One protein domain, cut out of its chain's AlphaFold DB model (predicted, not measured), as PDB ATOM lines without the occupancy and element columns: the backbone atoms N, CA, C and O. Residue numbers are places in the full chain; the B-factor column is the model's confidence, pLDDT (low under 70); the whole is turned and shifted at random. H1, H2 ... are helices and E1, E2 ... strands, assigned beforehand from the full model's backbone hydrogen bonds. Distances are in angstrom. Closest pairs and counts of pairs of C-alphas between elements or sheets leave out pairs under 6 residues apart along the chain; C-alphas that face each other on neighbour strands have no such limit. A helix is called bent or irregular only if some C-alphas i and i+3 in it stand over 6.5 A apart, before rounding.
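What this domain is: This is residues 34 to 153 of the 258 residues of the protein "Hypothetical protein" of Euplotes crassus (UniProt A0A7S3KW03). The domain is a long, narrow helical hairpin: H1 runs nearly the whole length of the body, the short H2 lies at its turn, and H3 comes back slantwise over H1, the way back being continued by H4. At the end away from the turn, a small hairpin of two strands, E1 and E2, lies near H4, and the tail with H5 makes the tip of the longest axis there. The printed part has 120 residues, with two named strands and five named helices in the order E1, E2, H1, H2, H3, H4, H5. The sheet has the order E1, E2 and is antiparallel, and the class is mostly helix. The whole is only just loose, close to extended, with a radius of gyration of the C-alphas of 20.2 A, and it spans 68 by 27 by 26 A along its three main axes.

Where its parts are: The first element, E1, is residues 34 to 37, with C-alpha 34 at (43.679, 18.739, -5.463), and is 10.1 A from first to last C-alpha. E2, residues 43 to 47, is 13.5 A long. H1, residues 53 to 87, is the longest helix at 50.7 A, with C-alpha 53 at (54.431, 12.040, 3.050) and C-alpha 87 at (5.747, 1.510, -6.447). H2, residues 89 to 92, is a short helix of 5.0 A. H3, residues 96 to 122, is 38.1 A long; it is neither bent nor irregular, but only just: C-alphas 118 and 121 are 6.0 A apart. H4, residues 124 to 133, is 14.0 A long. H5, residues 148 to 152, is 7.3 A long and ends with C-alpha 152 at (66.783, 19.139, -5.199).

How they stand to each other: H1 is the hub, touching three other helices. H1 and H3 touch, with 52 pairs of C-alphas within 8 A, the closest being those of Gly 77 and Ala 111 at 3.9 A. They run opposite ways at a shallow tilt of 34 degrees, only just short of steep. With residues 59 to 63 alone, H1 touches H4; the closest C-alphas are those of Ile 59 and Leu 127 at 7.0 A, and the two run opposite ways at a shallow tilt of 27 degrees. H1 and H2 only just touch, with 3 pairs of C-alphas within 8 A, and only at the corner by their link; the closest C-alphas are those of Val 85 and Phe 91, 5.3 A apart. H2 and H3 only just touch, also with 3 pairs, the closest C-alphas being those of Phe 91 and Arg 99 at 6.3 A. H3 and H4 meet only through their link. E1 and E2 form a hairpin, antiparallel at 155 degrees, with N 34 and O 46 at 2.8 A and N 44 and O 36 at 2.8 A, both within hydrogen-bond range. The closest C-alphas of E1 and H4 are those of Tyr 36 and Phe 131, 7.7 A apart. H5 is apart from H1, H2, H3, H4, E1 and E2. In H4 every O i to N i+4 pair is within hydrogen-bond range, against 30 of 31 in H1, 21 of 23 in H3 and 0 of 1 in H5, where 2 of 2 O i to N i+3 pairs are within range; H2 is too short for an O i to N i+4 pair.

The domain as a whole: The outline is a rod, and the two C-alphas farthest apart, those of Arg 93 and Trp 152, are 68.5 A apart. The printed part has no cut. The link from H4 to H5, residues 134 to 147, is long, and the other links are tight. The mean pLDDT of the printed part is 86.7, and residues 148 to 153 are under 70.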
ATOM      1  N   TYR A  34      44.971  18.504  -6.089       82.00
ATOM      2  CA  TYR A  34      43.679  18.739  -5.463       82.00
ATOM      3  C   TYR A  34      43.179  20.124  -5.858       82.00
ATOM      4  O   TYR A  34      43.771  21.142  -5.510       82.00
ATOM      5  N   GLN A  35      42.062  20.150  -6.579       85.62
ATOM      6  CA  GLN A  35      41.339  21.369  -6.905       85.62
ATOM      7  C   GLN A  35      40.242  21.588  -5.861       85.62
ATOM      8  O   GLN A  35      39.384  20.722  -5.660       85.62
ATOM      9  N   TYR A  36      40.254  22.742  -5.205       84.88
ATOM     10  CA  TYR A  36      39.237  23.118  -4.227       84.88
ATOM     11  C   TYR A  36      38.958  24.619  -4.276       84.88
ATOM     12  O   TYR A  36      39.688  25.386  -4.898       84.88
ATOM     13  N   LYS A  37      37.864  25.043  -3.640       85.00
ATOM     14  CA  LYS A  37      37.559  26.463  -3.447       85.00
ATOM     15  C   LYS A  37      37.903  26.863  -2.023       85.00
ATOM     16  O   LYS A  37      37.495  26.176  -1.086       85.00
ATOM     17  N   ASN A  38      38.641  27.955  -1.867       83.31
ATOM     18  CA  ASN A  38      38.951  28.510  -0.555       83.31
ATOM     19  C   ASN A  38      37.701  29.166   0.068       83.31
ATOM     20  O   ASN A  38      36.672  29.324  -0.593       83.31
ATOM     21  N   GLY A  39      37.784  29.594   1.330       77.44
ATOM     22  CA  GLY A  39      36.705  30.303   2.034       77.44
ATOM     23  C   GLY A  39      36.213  31.569   1.317       77.44
ATOM     24  O   GLY A  39      35.054  31.939   1.473       77.44
ATOM     25  N   ASN A  40      37.058  32.168   0.473       82.25
ATOM     26  CA  ASN A  40      36.740  33.340  -0.351       82.25
ATOM     27  C   ASN A  40      36.060  32.985  -1.690       82.25
ATOM     28  O   ASN A  40      35.721  33.870  -2.468       82.25
ATOM     29  N   GLY A  41      35.873  31.695  -1.990       82.62
ATOM     30  CA  GLY A  41      35.309  31.212  -3.255       82.62
ATOM     31  C   GLY A  41      36.311  31.111  -4.410       82.62
ATOM     32  O   GLY A  41      35.953  30.592  -5.469       82.62
ATOM     33  N   GLU A  42      37.552  31.548  -4.202       86.62
ATOM     34  CA  GLU A  42      38.650  31.426  -5.162       86.62
ATOM     35  C   GLU A  42      39.051  29.968  -5.363       86.62
ATOM     36  O   GLU A  42      39.129  29.186  -4.412       86.62
ATOM     37  N   GLN A  43      39.307  29.605  -6.614       87.31
ATOM     38  CA  GLN A  43      39.751  28.271  -6.975       87.31
ATOM     39  C   GLN A  43      41.250  28.143  -6.734       87.31
ATOM     40  O   GLN A  43      42.030  28.961  -7.216       87.31
ATOM     41  N   LYS A  44      41.635  27.111  -5.992       87.69
ATOM     42  CA  LYS A  44      43.018  26.799  -5.671       87.69
ATOM     43  C   LYS A  44      43.371  25.379  -6.073       87.69
ATOM     44  O   LYS A  44      42.522  24.482  -6.115       87.69
ATOM     45  N   TYR A  45      44.651  25.209  -6.336       87.00
ATOM     46  CA  TYR A  45      45.282  23.986  -6.776       87.00
ATOM     47  C   TYR A  45      46.412  23.660  -5.805       87.00
ATOM     48  O   TYR A  45      47.316  24.464  -5.581       87.00
ATOM     49  N   LEU A  46      46.329  22.480  -5.202       85.56
ATOM     50  CA  LEU A  46      47.312  21.967  -4.257       85.56
ATOM     51  C   LEU A  46      47.978  20.735  -4.852       85.56
ATOM     52  O   LEU A  46      47.305  19.737  -5.101       85.56
ATOM     53  N   LEU A  47      49.290  20.812  -5.048       84.38
ATOM     54  CA  LEU A  47      50.105  19.674  -5.448       84.38
ATOM     55  C   LEU A  47      50.387  18.784  -4.233       84.38
ATOM     56  O   LEU A  47      50.865  19.263  -3.203       84.38
ATOM     57  N   THR A  48      50.120  17.484  -4.350       81.12
ATOM     58  CA  THR A  48      50.416  16.488  -3.304       81.12
ATOM     59  C   THR A  48      51.890  16.457  -2.915       81.12
ATOM     60  O   THR A  48      52.195  16.210  -1.749       81.12
ATOM     61  N   ASN A  49      52.808  16.752  -3.840       78.88
ATOM     62  CA  ASN A  49      54.241  16.803  -3.550       78.88
ATOM     63  C   ASN A  49      54.642  17.898  -2.555       78.88
ATOM     64  O   ASN A  49      55.619  17.714  -1.826       78.88
ATOM     65  N   ASN A  50      53.826  18.939  -2.401       81.94
ATOM     66  CA  ASN A  50      54.072  20.012  -1.434       81.94
ATOM     67  C   ASN A  50      53.526  19.674  -0.030       81.94
ATOM     68  O   ASN A  50      53.608  20.478   0.892       81.94
ATOM     69  N   ILE A  51      52.972  18.469   0.154       84.50
ATOM     70  CA  ILE A  51      52.473  17.948   1.434       84.50
ATOM     71  C   ILE A  51      53.511  16.959   2.011       84.50
ATOM     72  O   ILE A  51      54.144  16.226   1.245       84.50
ATOM     73  N   PRO A  52      53.719  16.861   3.335       85.50
ATOM     74  CA  PRO A  52      54.511  15.794   3.956       85.50
ATOM     75  C   PRO A  52      53.949  14.394   3.668       85.50
ATOM     76  O   PRO A  52      52.734  14.205   3.648       85.50
ATOM     77  N   LEU A  53      54.819  13.391   3.491       78.56
ATOM     78  CA  LEU A  53      54.431  12.040   3.050       78.56
ATOM     79  C   LEU A  53      53.336  11.399   3.926       78.56
ATOM     80  O   LEU A  53      52.324  10.948   3.398       78.56
ATOM     81  N   ALA A  54      53.487  11.447   5.254       79.94
ATOM     82  CA  ALA A  54      52.516  10.873   6.194       79.94
ATOM     83  C   ALA A  54      51.095  11.461   6.040       79.94
ATOM     84  O   ALA A  54      50.084  10.781   6.229       79.94
ATOM     85  N   GLU A  55      51.002  12.739   5.667       85.12
ATOM     86  CA  GLU A  55      49.719  13.409   5.468       85.12
ATOM     87  C   GLU A  55      49.153  13.183   4.065       85.12
ATOM     88  O   GLU A  55      47.932  13.150   3.914       85.12
ATOM     89  N   ARG A  56      50.003  12.939   3.055       81.19
ATOM     90  CA  ARG A  56      49.552  12.544   1.709       81.19
ATOM     91  C   ARG A  56      48.728  11.269   1.758       81.19
ATOM     92  O   ARG A  56      47.624  11.250   1.225       81.19
ATOM     93  N   GLU A  57      49.231  10.232   2.426       82.19
ATOM     94  CA  GLU A  57      48.522   8.953   2.553       82.19
ATOM     95  C   GLU A  57      47.183   9.127   3.272       82.19
ATOM     96  O   GLU A  57      46.157   8.604   2.839       82.19
ATOM     97  N   SER A  58      47.170   9.933   4.334       86.44
ATOM     98  CA  SER A  58      45.956  10.235   5.095       86.44
ATOM     99  C   SER A  58      44.902  10.950   4.240       86.44
ATOM    100  O   SER A  58      43.737  10.544   4.222       86.44
ATOM    101  N   ILE A  59      45.301  11.979   3.484       85.81
ATOM    102  CA  ILE A  59      44.417  12.708   2.561       85.81
ATOM    103  C   ILE A  59      43.943  11.789   1.432       85.81
ATOM    104  O   ILE A  59      42.763  11.803   1.080       85.81
ATOM    105  N   GLN A  60      44.829  10.955   0.891       83.56
ATOM    106  CA  GLN A  60      44.503  10.021  -0.180       83.56
ATOM    107  C   GLN A  60      43.496   8.965   0.281       83.56
ATOM    108  O   GLN A  60      42.506   8.715  -0.408       83.56
ATOM    109  N   ASN A  61      43.681   8.386   1.467       85.06
ATOM    110  CA  ASN A  61      42.738   7.442   2.070       85.06
ATOM    111  C   ASN A  61      41.371   8.092   2.326       85.06
ATOM    112  O   ASN A  61      40.322   7.498   2.063       85.06
ATOM    113  N   LEU A  62      41.363   9.349   2.769       87.00
ATOM    114  CA  LEU A  62      40.137  10.115   2.969       87.00
ATOM    115  C   LEU A  62      39.418  10.393   1.636       87.00
ATOM    116  O   LEU A  62      38.198  10.246   1.534       87.00
ATOM    117  N   TYR A  63      40.171  10.749   0.595       85.00
ATOM    118  CA  TYR A  63      39.649  11.031  -0.738       85.00
ATOM    119  C   TYR A  63      39.124   9.775  -1.446       85.00
ATOM    120  O   TYR A  63      38.043   9.802  -2.047       85.00
ATOM    121  N   THR A  64      39.839   8.651  -1.357       86.00
ATOM    122  CA  THR A  64      39.380   7.358  -1.887       86.00
ATOM    123  C   THR A  64      38.140   6.873  -1.137       86.00
ATOM    124  O   THR A  64      37.170   6.453  -1.775       86.00
ATOM    125  N   GLY A  65      38.105   7.034   0.191       87.75
ATOM    126  CA  GLY A  65      36.924   6.798   1.021       87.75
ATOM    127  C   GLY A  65      35.720   7.626   0.570       87.75
ATOM    128  O   GLY A  65      34.644   7.072   0.320       87.75
ATOM    129  N   TYR A  66      35.914   8.929   0.351       87.31
ATOM    130  CA  TYR A  66      34.890   9.824  -0.188       87.31
ATOM    131  C   TYR A  66      34.395   9.378  -1.572       87.31
ATOM    132  O   TYR A  66      33.184   9.324  -1.801       87.31
ATOM    133  N   LYS A  67      35.293   9.009  -2.498       85.25
ATOM    134  CA  LYS A  67      34.908   8.514  -3.831       85.25
ATOM    135  C   LYS A  67      34.090   7.232  -3.757       85.25
ATOM    136  O   LYS A  67      33.045   7.149  -4.402       85.25
ATOM    137  N   ARG A  68      34.535   6.254  -2.964       88.69
ATOM    138  CA  ARG A  68      33.810   4.993  -2.762       88.69
ATOM    139  C   ARG A  68      32.419   5.261  -2.201       88.69
ATOM    140  O   ARG A  68      31.430   4.752  -2.721       88.69
ATOM    141  N   ASN A  69      32.330   6.121  -1.193       90.06
ATOM    142  CA  ASN A  69      31.059   6.492  -0.591       90.06
ATOM    143  C   ASN A  69      30.140   7.264  -1.562       90.06
ATOM    144  O   ASN A  69      28.931   7.045  -1.593       90.06
ATOM    145  N   SER A  70      30.703   8.116  -2.420       87.56
ATOM    146  CA  SER A  70      29.969   8.800  -3.490       87.56
ATOM    147  C   SER A  70      29.401   7.818  -4.523       87.56
ATOM    148  O   SER A  70      28.262   7.988  -4.975       87.56
ATOM    149  N   ALA A  71      30.149   6.765  -4.868       90.31
ATOM    150  CA  ALA A  71      29.672   5.694  -5.740       90.31
ATOM    151  C   ALA A  71      28.528   4.902  -5.084       90.31
ATOM    152  O   ALA A  71      27.477   4.731  -5.702       90.31
ATOM    153  N   LEU A  72      28.677   4.524  -3.810       93.06
ATOM    154  CA  LEU A  72      27.622   3.863  -3.034       93.06
ATOM    155  C   LEU A  72      26.363   4.728  -2.909       93.06
ATOM    156  O   LEU A  72      25.260   4.235  -3.111       93.06
ATOM    157  N   SER A  73      26.516   6.031  -2.664       92.88
ATOM    158  CA  SER A  73      25.397   6.984  -2.625       92.88
ATOM    159  C   SER A  73      24.673   7.069  -3.966       92.88
ATOM    160  O   SER A  73      23.452   7.185  -4.015       92.88
ATOM    161  N   THR A  74      25.423   6.983  -5.067       92.44
ATOM    162  CA  THR A  74      24.850   6.970  -6.417       92.44
ATOM    163  C   THR A  74      24.055   5.693  -6.657       92.44
ATOM    164  O   THR A  74      22.934   5.760  -7.151       92.44
ATOM    165  N   PHE A  75      24.592   4.542  -6.247       95.69
ATOM    166  CA  PHE A  75      23.885   3.266  -6.319       95.69
ATOM    167  C   PHE A  75      22.612   3.267  -5.462       95.69
ATOM    168  O   PHE A  75      21.540   2.954  -5.969       95.69
ATOM    169  N   ALA A  76      22.704   3.690  -4.198       95.19
ATOM    170  CA  ALA A  76      21.561   3.791  -3.293       95.19
ATOM    171  C   ALA A  76      20.492   4.758  -3.823       95.19
ATOM    172  O   ALA A  76      19.299   4.469  -3.746       95.19
ATOM    173  N   GLY A  77      20.913   5.884  -4.408       95.94
ATOM    174  CA  GLY A  77      20.021   6.853  -5.035       95.94
ATOM    175  C   GLY A  77      19.272   6.262  -6.221       95.94
ATOM    176  O   GLY A  77      18.049   6.348  -6.274       95.94
ATOM    177  N   LEU A  78      19.984   5.595  -7.135       96.12
ATOM    178  CA  LEU A  78      19.364   4.900  -8.264       96.12
ATOM    179  C   LEU A  78      18.418   3.795  -7.782       96.12
ATOM    180  O   LEU A  78      17.274   3.759  -8.221       96.12
ATOM    181  N   TRP A  79      18.832   2.955  -6.835       96.38
ATOM    182  CA  TRP A  79      17.969   1.917  -6.267       96.38
ATOM    183  C   TRP A  79      16.686   2.496  -5.653       96.38
ATOM    184  O   TRP A  79      15.583   2.056  -5.973       96.38
ATOM    185  N   GLY A  80      16.804   3.546  -4.835       96.12
ATOM    186  CA  GLY A  80      15.648   4.245  -4.271       96.12
ATOM    187  C   GLY A  80      14.755   4.876  -5.344       96.12
ATOM    188  O   GLY A  80      13.530   4.816  -5.250       96.12
ATOM    189  N   GLY A  81      15.352   5.424  -6.406       95.19
ATOM    190  CA  GLY A  81      14.623   5.951  -7.558       95.19
ATOM    191  C   GLY A  81      13.845   4.868  -8.303       95.19
ATOM    192  O   GLY A  81      12.703   5.099  -8.701       95.19
ATOM    193  N   PHE A  82      14.425   3.675  -8.447       95.62
ATOM    194  CA  PHE A  82      13.764   2.522  -9.057       95.62
ATOM    195  C   PHE A  82      12.549   2.088  -8.233       95.62
ATOM    196  O   PHE A  82      11.448   1.958  -8.771       95.62
ATOM    197  N   GLU A  83      12.715   1.939  -6.920       96.00
ATOM    198  CA  GLU A  83      11.632   1.559  -6.009       96.00
ATOM    199  C   GLU A  83      10.495   2.594  -5.996       96.00
ATOM    200  O   GLU A  83       9.318   2.238  -6.062       96.00
ATOM    201  N   LEU A  84      10.810   3.894  -6.006       94.88
ATOM    202  CA  LEU A  84       9.786   4.943  -6.069       94.88
ATOM    203  C   LEU A  84       9.006   4.924  -7.386       94.88
ATOM    204  O   LEU A  84       7.776   4.967  -7.374       94.88
ATOM    205  N   VAL A  85       9.691   4.828  -8.526       93.81
ATOM    206  CA  VAL A  85       9.032   4.827  -9.841       93.81
ATOM    207  C   VAL A  85       8.192   3.568 -10.054       93.81
ATOM    208  O   VAL A  85       7.126   3.630 -10.670       93.81
ATOM    209  N   THR A  86       8.635   2.431  -9.521       92.81
ATOM    210  CA  THR A  86       7.908   1.164  -9.641       92.81
ATOM    211  C   THR A  86       6.757   1.034  -8.657       92.81
ATOM    212  O   THR A  86       5.796   0.352  -8.995       92.81
ATOM    213  N   ARG A  87       6.795   1.666  -7.474       93.19
ATOM    214  CA  ARG A  87       5.747   1.510  -6.447       93.19
ATOM    215  C   ARG A  87       4.714   2.629  -6.428       93.19
ATOM    216  O   ARG A  87       3.536   2.335  -6.212       93.19
ATOM    217  N   VAL A  88       5.102   3.879  -6.681       95.19
ATOM    218  CA  VAL A  88       4.200   5.032  -6.548       95.19
ATOM    219  C   VAL A  88       3.148   5.029  -7.676       95.19
ATOM    220  O   VAL A  88       3.510   4.995  -8.858       95.19
ATOM    221  N   PRO A  89       1.838   5.116  -7.355       92.31
ATOM    222  CA  PRO A  89       0.756   5.039  -8.345       92.31
ATOM    223  C   PRO A  89       0.844   6.075  -9.473       92.31
ATOM    224  O   PRO A  89       0.451   5.785 -10.600       92.31
ATOM    225  N   PHE A  90       1.376   7.264  -9.180       92.44
ATOM    226  CA  PHE A  90       1.590   8.330 -10.159       92.44
ATOM    227  C   PHE A  90       2.522   7.886 -11.299       92.44
ATOM    228  O   PHE A  90       2.144   7.946 -12.469       92.44
ATOM    229  N   PHE A  91       3.701   7.351 -10.966       90.19
ATOM    230  CA  PHE A  91       4.679   6.898 -11.961       90.19
ATOM    231  C   PHE A  91       4.233   5.616 -12.678       90.19
ATOM    232  O   PHE A  91       4.462   5.468 -13.880       90.19
ATOM    233  N   LYS A  92       3.493   4.730 -11.995       87.81
ATOM    234  CA  LYS A  92       2.901   3.519 -12.594       87.81
ATOM    235  C   LYS A  92       1.913   3.787 -13.731       87.81
ATOM    236  O   LYS A  92       1.623   2.861 -14.480       87.81
ATOM    237  N   ARG A  93       1.364   4.997 -13.865       91.50
ATOM    238  CA  ARG A  93       0.440   5.348 -14.961       91.50
ATOM    239  C   ARG A  93       1.143   5.955 -16.174       91.50
ATOM    240  O   ARG A  93       0.534   6.060 -17.230       91.50
ATOM    241  N   MET A  94       2.416   6.322 -16.049       91.75
ATOM    242  CA  MET A  94       3.175   6.911 -17.151       91.75
ATOM    243  C   MET A  94       3.507   5.877 -18.230       91.75
ATOM    244  O   MET A  94       3.588   4.680 -17.951       91.75
ATOM    245  N   LEU A  95       3.765   6.336 -19.453       94.62
ATOM    246  CA  LEU A  95       4.336   5.500 -20.512       94.62
ATOM    247  C   LEU A  95       5.761   5.034 -20.132       94.62
ATOM    248  O   LEU A  95       6.457   5.750 -19.404       94.62
ATOM    249  N   PRO A  96       6.239   3.883 -20.643       92.31
ATOM    250  CA  PRO A  96       7.535   3.306 -20.265       92.31
ATOM    251  C   PRO A  96       8.731   4.262 -20.404       92.31
ATOM    252  O   PRO A  96       9.573   4.321 -19.509       92.31
ATOM    253  N   GLY A  97       8.775   5.073 -21.468       92.81
ATOM    254  CA  GLY A  97       9.850   6.053 -21.674       92.81
ATOM    255  C   GLY A  97       9.895   7.136 -20.589       92.81
ATOM    256  O   GLY A  97      10.952   7.412 -20.025       92.81
ATOM    257  N   TYR A  98       8.738   7.690 -20.215       93.31
ATOM    258  CA  TYR A  98       8.651   8.684 -19.139       93.31
ATOM    259  C   TYR A  98       8.951   8.087 -17.762       93.31
ATOM    260  O   TYR A  98       9.496   8.785 -16.907       93.31
ATOM    261  N   ARG A  99       8.671   6.793 -17.545       92.12
ATOM    262  CA  ARG A  99       9.096   6.093 -16.322       92.12
ATOM    263  C   ARG A  99      10.610   5.995 -16.232       92.12
ATOM    264  O   ARG A  99      11.160   6.284 -15.176       92.12
ATOM    265  N   PHE A 100      11.282   5.642 -17.326       94.19
ATOM    266  CA  PHE A 100      12.742   5.568 -17.354       94.19
ATOM    267  C   PHE A 100      13.393   6.932 -17.081       94.19
ATOM    268  O   PHE A 100      14.294   7.033 -16.251       94.19
ATOM    269  N   ILE A 101      12.879   8.004 -17.694       95.62
ATOM    270  CA  ILE A 101      13.355   9.370 -17.423       95.62
ATOM    271  C   ILE A 101      13.099   9.753 -15.961       95.62
ATOM    272  O   ILE A 101      14.002  10.245 -15.287       95.62
ATOM    273  N   SER A 102      11.898   9.481 -15.444       94.31
ATOM    274  CA  SER A 102      11.555   9.752 -14.042       94.31
ATOM    275  C   SER A 102      12.474   8.999 -13.079       94.31
ATOM    276  O   SER A 102      12.904   9.567 -12.081       94.31
ATOM    277  N   PHE A 103      12.838   7.756 -13.400       95.88
ATOM    278  CA  PHE A 103      13.786   6.951 -12.630       95.88
ATOM    279  C   PHE A 103      15.160   7.616 -12.559       95.88
ATOM    280  O   PHE A 103      15.708   7.765 -11.468       95.88
ATOM    281  N   LEU A 104      15.692   8.077 -13.694       96.12
ATOM    282  CA  LEU A 104      16.983   8.763 -13.729       96.12
ATOM    283  C   LEU A 104      16.950  10.080 -12.946       96.12
ATOM    284  O   LEU A 104      17.897  10.384 -12.221       96.12
ATOM    285  N   VAL A 105      15.868  10.856 -13.061       96.38
ATOM    286  CA  VAL A 105      15.719  12.139 -12.356       96.38
ATOM    287  C   VAL A 105      15.605  11.925 -10.850       96.38
ATOM    288  O   VAL A 105      16.403  12.479 -10.095       96.38
ATOM    289  N   VAL A 106      14.657  11.097 -10.405       95.69
ATOM    290  CA  VAL A 106      14.447  10.805  -8.979       95.69
ATOM    291  C   VAL A 106      15.687  10.139  -8.389       95.69
ATOM    292  O   VAL A 106      16.149  10.540  -7.323       95.69
ATOM    293  N   GLY A 107      16.285   9.186  -9.106       95.75
ATOM    294  CA  GLY A 107      17.494   8.504  -8.663       95.75
ATOM    295  C   GLY A 107      18.689   9.447  -8.518       95.75
ATOM    296  O   GLY A 107      19.426   9.357  -7.538       95.75
ATOM    297  N   LYS A 108      18.853  10.410  -9.435       94.94
ATOM    298  CA  LYS A 108      19.895  11.442  -9.334       94.94
ATOM    299  C   LYS A 108      19.662  12.377  -8.146       94.94
ATOM    300  O   LYS A 108      20.630  12.701  -7.465       94.94
ATOM    301  N   LEU A 109      18.421  12.792  -7.885       96.25
ATOM    302  CA  LEU A 109      18.092  13.638  -6.731       96.25
ATOM    303  C   LEU A 109      18.377  12.912  -5.412       96.25
ATOM    304  O   LEU A 109      19.082  13.447  -4.561       96.25
ATOM    305  N   LEU A 110      17.938  11.660  -5.279       95.12
ATOM    306  CA  LEU A 110      18.244  10.848  -4.098       95.12
ATOM    307  C   LEU A 110      19.746  10.601  -3.939       95.12
ATOM    308  O   LEU A 110      20.267  10.676  -2.832       95.12
ATOM    309  N   ALA A 111      20.465  10.358  -5.038       94.31
ATOM    310  CA  ALA A 111      21.916  10.213  -5.007       94.31
ATOM    311  C   ALA A 111      22.617  11.482  -4.501       94.31
ATOM    312  O   ALA A 111      23.615  11.379  -3.785       94.31
ATOM    313  N   MET A 112      22.118  12.672  -4.863       92.75
ATOM    314  CA  MET A 112      22.638  13.943  -4.346       92.75
ATOM    315  C   MET A 112      22.413  14.067  -2.839       92.75
ATOM    316  O   MET A 112      23.365  14.380  -2.126       92.75
ATOM    317  N   GLU A 113      21.211  13.755  -2.355       92.25
ATOM    318  CA  GLU A 113      20.890  13.778  -0.922       92.25
ATOM    319  C   GLU A 113      21.749  12.779  -0.139       92.25
ATOM    320  O   GLU A 113      22.442  13.155   0.806       92.25
ATOM    321  N   PHE A 114      21.811  11.515  -0.566       91.69
ATOM    322  CA  PHE A 114      22.641  10.513   0.105       91.69
ATOM    323  C   PHE A 114      24.114  10.901   0.124       91.69
ATOM    324  O   PHE A 114      24.775  10.742   1.152       91.69
ATOM    325  N   ARG A 115      24.629  11.467  -0.972       89.88
ATOM    326  CA  ARG A 115      26.008  11.956  -1.031       89.88
ATOM    327  C   ARG A 115      26.228  13.131  -0.080       89.88
ATOM    328  O   ARG A 115      27.282  13.188   0.549       89.88
ATOM    329  N   TYR A 116      25.266  14.042   0.038       88.38
ATOM    330  CA  TYR A 116      25.328  15.153   0.984       88.38
ATOM    331  C   TYR A 116      25.401  14.641   2.429       88.38
ATOM    332  O   TYR A 116      26.314  15.021   3.160       88.38
ATOM    333  N   TYR A 117      24.530  13.701   2.811       85.62
ATOM    334  CA  TYR A 117      24.501  13.148   4.168       85.62
ATOM    335  C   TYR A 117      25.725  12.296   4.515       85.62
ATOM    336  O   TYR A 117      26.301  12.444   5.587       85.62
ATOM    337  N   THR A 118      26.145  11.406   3.622       84.44
ATOM    338  CA  THR A 118      27.213  10.439   3.923       84.44
ATOM    339  C   THR A 118      28.602  10.975   3.567       84.44
ATOM    340  O   THR A 118      29.538  10.884   4.353       84.44
ATOM    341  N   GLY A 119      28.763  11.567   2.383       78.00
ATOM    342  CA  GLY A 119      30.040  12.105   1.916       78.00
ATOM    343  C   GLY A 119      30.307  13.502   2.466       78.00
ATOM    344  O   GLY A 119      31.410  13.792   2.927       78.00
ATOM    345  N   GLY A 120      29.283  14.356   2.425       78.56
ATOM    346  CA  GLY A 120      29.369  15.764   2.797       78.56
ATOM    347  C   GLY A 120      29.590  16.006   4.289       78.56
ATOM    348  O   GLY A 120      30.403  16.854   4.625       78.56
ATOM    349  N   TYR A 121      28.935  15.262   5.185       79.81
ATOM    350  CA  TYR A 121      29.104  15.490   6.630       79.81
ATOM    351  C   TYR A 121      30.366  14.861   7.219       79.81
ATOM    352  O   TYR A 121      30.974  15.460   8.099       79.81
ATOM    353  N   TYR A 122      30.767  13.673   6.763       82.19
ATOM    354  CA  TYR A 122      31.848  12.926   7.417       82.19
ATOM    355  C   TYR A 122      33.221  13.175   6.786       82.19
ATOM    356  O   TYR A 122      34.197  13.399   7.495       82.19
ATOM    357  N   TYR A 123      33.308  13.166   5.453       85.44
ATOM    358  CA  TYR A 123      34.594  13.263   4.754       85.44
ATOM    359  C   TYR A 123      34.966  14.707   4.419       85.44
ATOM    360  O   TYR A 123      36.133  15.084   4.509       85.44
ATOM    361  N   MET A 124      33.982  15.530   4.038       84.00
ATOM    362  CA  MET A 124      34.253  16.885   3.552       84.00
ATOM    363  C   MET A 124      34.884  17.807   4.607       84.00
ATOM    364  O   MET A 124      35.837  18.491   4.250       84.00
ATOM    365  N   PRO A 125      34.455  17.836   5.886       87.94
ATOM    366  CA  PRO A 125      35.070  18.726   6.874       87.94
ATOM    367  C   PRO A 125      36.541  18.388   7.132       87.94
ATOM    368  O   PRO A 125      37.358  19.293   7.289       87.94
ATOM    369  N   LEU A 126      36.879  17.094   7.120       89.56
ATOM    370  CA  LEU A 126      38.253  16.613   7.245       89.56
ATOM    371  C   LEU A 126      39.084  16.968   6.003       89.56
ATOM    372  O   LEU A 126      40.198  17.458   6.132       89.56
ATOM    373  N   LEU A 127      38.543  16.803   4.790       88.12
ATOM    374  CA  LEU A 127      39.236  17.240   3.569       88.12
ATOM    375  C   LEU A 127      39.459  18.759   3.575       88.12
ATOM    376  O   LEU A 127      40.552  19.231   3.275       88.12
ATOM    377  N   CYS A 128      38.448  19.533   3.973       87.31
ATOM    378  CA  CYS A 128      38.542  20.984   4.082       87.31
ATOM    379  C   CYS A 128      39.571  21.437   5.123       87.31
ATOM    380  O   CYS A 128      40.222  22.455   4.899       87.31
ATOM    381  N   SER A 129      39.744  20.719   6.240       89.94
ATOM    382  CA  SER A 129      40.770  21.073   7.228       89.94
ATOM    383  C   SER A 129      42.179  20.872   6.672       89.94
ATOM    384  O   SER A 129      43.017  21.758   6.843       89.94
ATOM    385  N   TYR A 130      42.420  19.789   5.925       90.38
ATOM    386  CA  TYR A 130      43.679  19.579   5.205       90.38
ATOM    387  C   TYR A 130      43.921  20.653   4.144       90.38
ATOM    388  O   TYR A 130      44.997  21.244   4.107       90.38
ATOM    389  N   PHE A 131      42.922  20.974   3.322       89.75
ATOM    390  CA  PHE A 131      43.070  22.018   2.306       89.75
ATOM    391  C   PHE A 131      43.332  23.391   2.921       89.75
ATOM    392  O   PHE A 131      44.197  24.113   2.443       89.75
ATOM    393  N   LYS A 132      42.676  23.718   4.038       90.19
ATOM    394  CA  LYS A 132      42.943  24.955   4.776       90.19
ATOM    395  C   LYS A 132      44.344  24.973   5.395       90.19
ATOM    396  O   LYS A 132      44.987  26.017   5.409       90.19
ATOM    397  N   LYS A 133      44.829  23.834   5.899       92.56
ATOM    398  CA  LYS A 133      46.188  23.697   6.443       92.56
ATOM    399  C   LYS A 133      47.248  23.977   5.372       92.56
ATOM    400  O   LYS A 133      48.193  24.718   5.626       92.56
ATOM    401  N   TYR A 134      47.050  23.443   4.169       90.62
ATOM    402  CA  TYR A 134      47.960  23.591   3.028       90.62
ATOM    403  C   TYR A 134      47.592  24.746   2.083       90.62
ATOM    404  O   TYR A 134      48.067  24.810   0.953       90.62
ATOM    405  N   ASP A 135      46.779  25.699   2.540       89.50
ATOM    406  CA  ASP A 135      46.320  26.821   1.711       89.50
ATOM    407  C   ASP A 135      47.453  27.780   1.302       89.50
ATOM    408  O   ASP A 135      47.346  28.472   0.290       89.50
ATOM    409  N   HIS A 136      48.539  27.796   2.081       89.62
ATOM    410  CA  HIS A 136      49.734  28.615   1.860       89.62
ATOM    411  C   HIS A 136      50.636  28.083   0.732       89.62
ATOM    412  O   HIS A 136      51.278  28.874   0.045       89.62
ATOM    413  N   VAL A 137      50.659  26.762   0.517       89.00
ATOM    414  CA  VAL A 137      51.369  26.116  -0.606       89.00
ATOM    415  C   VAL A 137      50.478  25.938  -1.838       89.00
ATOM    416  O   VAL A 137      50.974  25.660  -2.927       89.00
ATOM    417  N   ALA A 138      49.162  26.102  -1.689       88.19
ATOM    418  CA  ALA A 138      48.219  26.044  -2.795       88.19
ATOM    419  C   ALA A 138      48.231  27.348  -3.609       88.19
ATOM    420  O   ALA A 138      48.225  28.448  -3.051       88.19
ATOM    421  N   LYS A 139      48.196  27.225  -4.937       88.00
ATOM    422  CA  LYS A 139      48.219  28.361  -5.871       88.00
ATOM    423  C   LYS A 139      46.885  28.509  -6.591       88.00
ATOM    424  O   LYS A 139      46.140  27.541  -6.738       88.00
ATOM    425  N   SER A 140      46.569  29.725  -7.018       87.06
ATOM    426  CA  SER A 140      45.389  30.007  -7.843       87.06
ATOM    427  C   SER A 140      45.591  29.608  -9.302       87.06
ATOM    428  O   SER A 140      44.632  29.209  -9.958       87.06
ATOM    429  N   ASP A 141      46.829  29.681  -9.793       81.75
ATOM    430  CA  ASP A 141      47.200  29.270 -11.144       81.75
ATOM    431  C   ASP A 141      48.013  27.964 -11.114       81.75
ATOM    432  O   ASP A 141      48.867  27.773 -10.249       81.75
ATOM    433  N   LEU A 142      47.761  27.057 -12.065       72.50
ATOM    434  CA  LEU A 142      48.530  25.816 -12.221       72.50
ATOM    435  C   LEU A 142      49.964  26.087 -12.683       72.50
ATOM    436  O   LEU A 142      50.844  25.258 -12.451       72.50
ATOM    437  N   PHE A 143      50.200  27.195 -13.388       75.50
ATOM    438  CA  PHE A 143      51.533  27.522 -13.898       75.50
ATOM    439  C   PHE A 143      52.474  28.026 -12.804       75.50
ATOM    440  O   PHE A 143      53.682  27.841 -12.920       75.50
ATOM    441  N   GLU A 144      51.922  28.580 -11.726       76.12
ATOM    442  CA  GLU A 144      52.673  29.061 -10.560       76.12
ATOM    443  C   GLU A 144      53.031  27.952  -9.567       76.12
ATOM    444  O   GLU A 144      53.746  28.194  -8.594       76.12
ATOM    445  N   ILE A 145      52.507  26.739  -9.764       73.12
ATOM    446  CA  ILE A 145      52.829  25.613  -8.896       73.12
ATOM    447  C   ILE A 145      54.209  25.093  -9.265       73.12
ATOM    448  O   ILE A 145      54.419  24.551 -10.354       73.12
ATOM    449  N   THR A 146      55.121  25.228  -8.316       71.00
ATOM    450  CA  THR A 146      56.441  24.615  -8.338       71.00
ATOM    451  C   THR A 146      56.484  23.458  -7.343       71.00
ATOM    452  O   THR A 146      55.792  23.464  -6.317       71.00
ATOM    453  N   ASP A 147      57.262  22.435  -7.689       70.19
ATOM    454  CA  ASP A 147      57.594  21.332  -6.795       70.19
ATOM    455  C   ASP A 147      58.990  21.582  -6.232       70.19
ATOM    456  O   ASP A 147      59.987  21.394  -6.930       70.19
ATOM    457  N   GLU A 148      59.053  22.009  -4.972       67.12
ATOM    458  CA  GLU A 148      60.317  22.304  -4.293       67.12
ATOM    459  C   GLU A 148      61.227  21.074  -4.233       67.12
ATOM    460  O   GLU A 148      62.442  21.209  -4.284       67.12
ATOM    461  N   LYS A 149      60.680  19.851  -4.164       62.84
ATOM    462  CA  LYS A 149      61.505  18.635  -4.098       62.84
ATOM    463  C   LYS A 149      62.207  18.360  -5.416       62.84
ATOM    464  O   LYS A 149      63.322  17.849  -5.407       62.84
ATOM    465  N   ARG A 150      61.580  18.721  -6.534       61.66
ATOM    466  CA  ARG A 150      62.157  18.549  -7.867       61.66
ATOM    467  C   ARG A 150      63.357  19.465  -8.108       61.66
ATOM    468  O   ARG A 150      64.204  19.119  -8.918       61.66
ATOM    469  N   GLU A 151      63.459  20.581  -7.386       60.72
ATOM    470  CA  GLU A 151      64.640  21.455  -7.426       60.72
ATOM    471  C   GLU A 151      65.882  20.786  -6.818       60.72
ATOM    472  O   GLU A 151      66.995  21.076  -7.238       60.72
ATOM    473  N   TRP A 152      65.694  19.862  -5.870       54.81
ATOM    474  CA  TRP A 152      66.783  19.139  -5.199       54.81
ATOM    475  C   TRP A 152      67.037  17.742  -5.776       54.81
ATOM    476  O   TRP A 152      68.020  17.097  -5.416       54.81
ATOM    477  N   PHE A 153      66.160  17.263  -6.662       51.53
ATOM    478  CA  PHE A 153      66.381  16.052  -7.446       51.53
ATOM    479  C   PHE A 153      67.189  16.401  -8.699       51.53
ATOM    480  O   PHE A 153      66.650  16.545  -9.797       51.53
TER     481      PHE A 153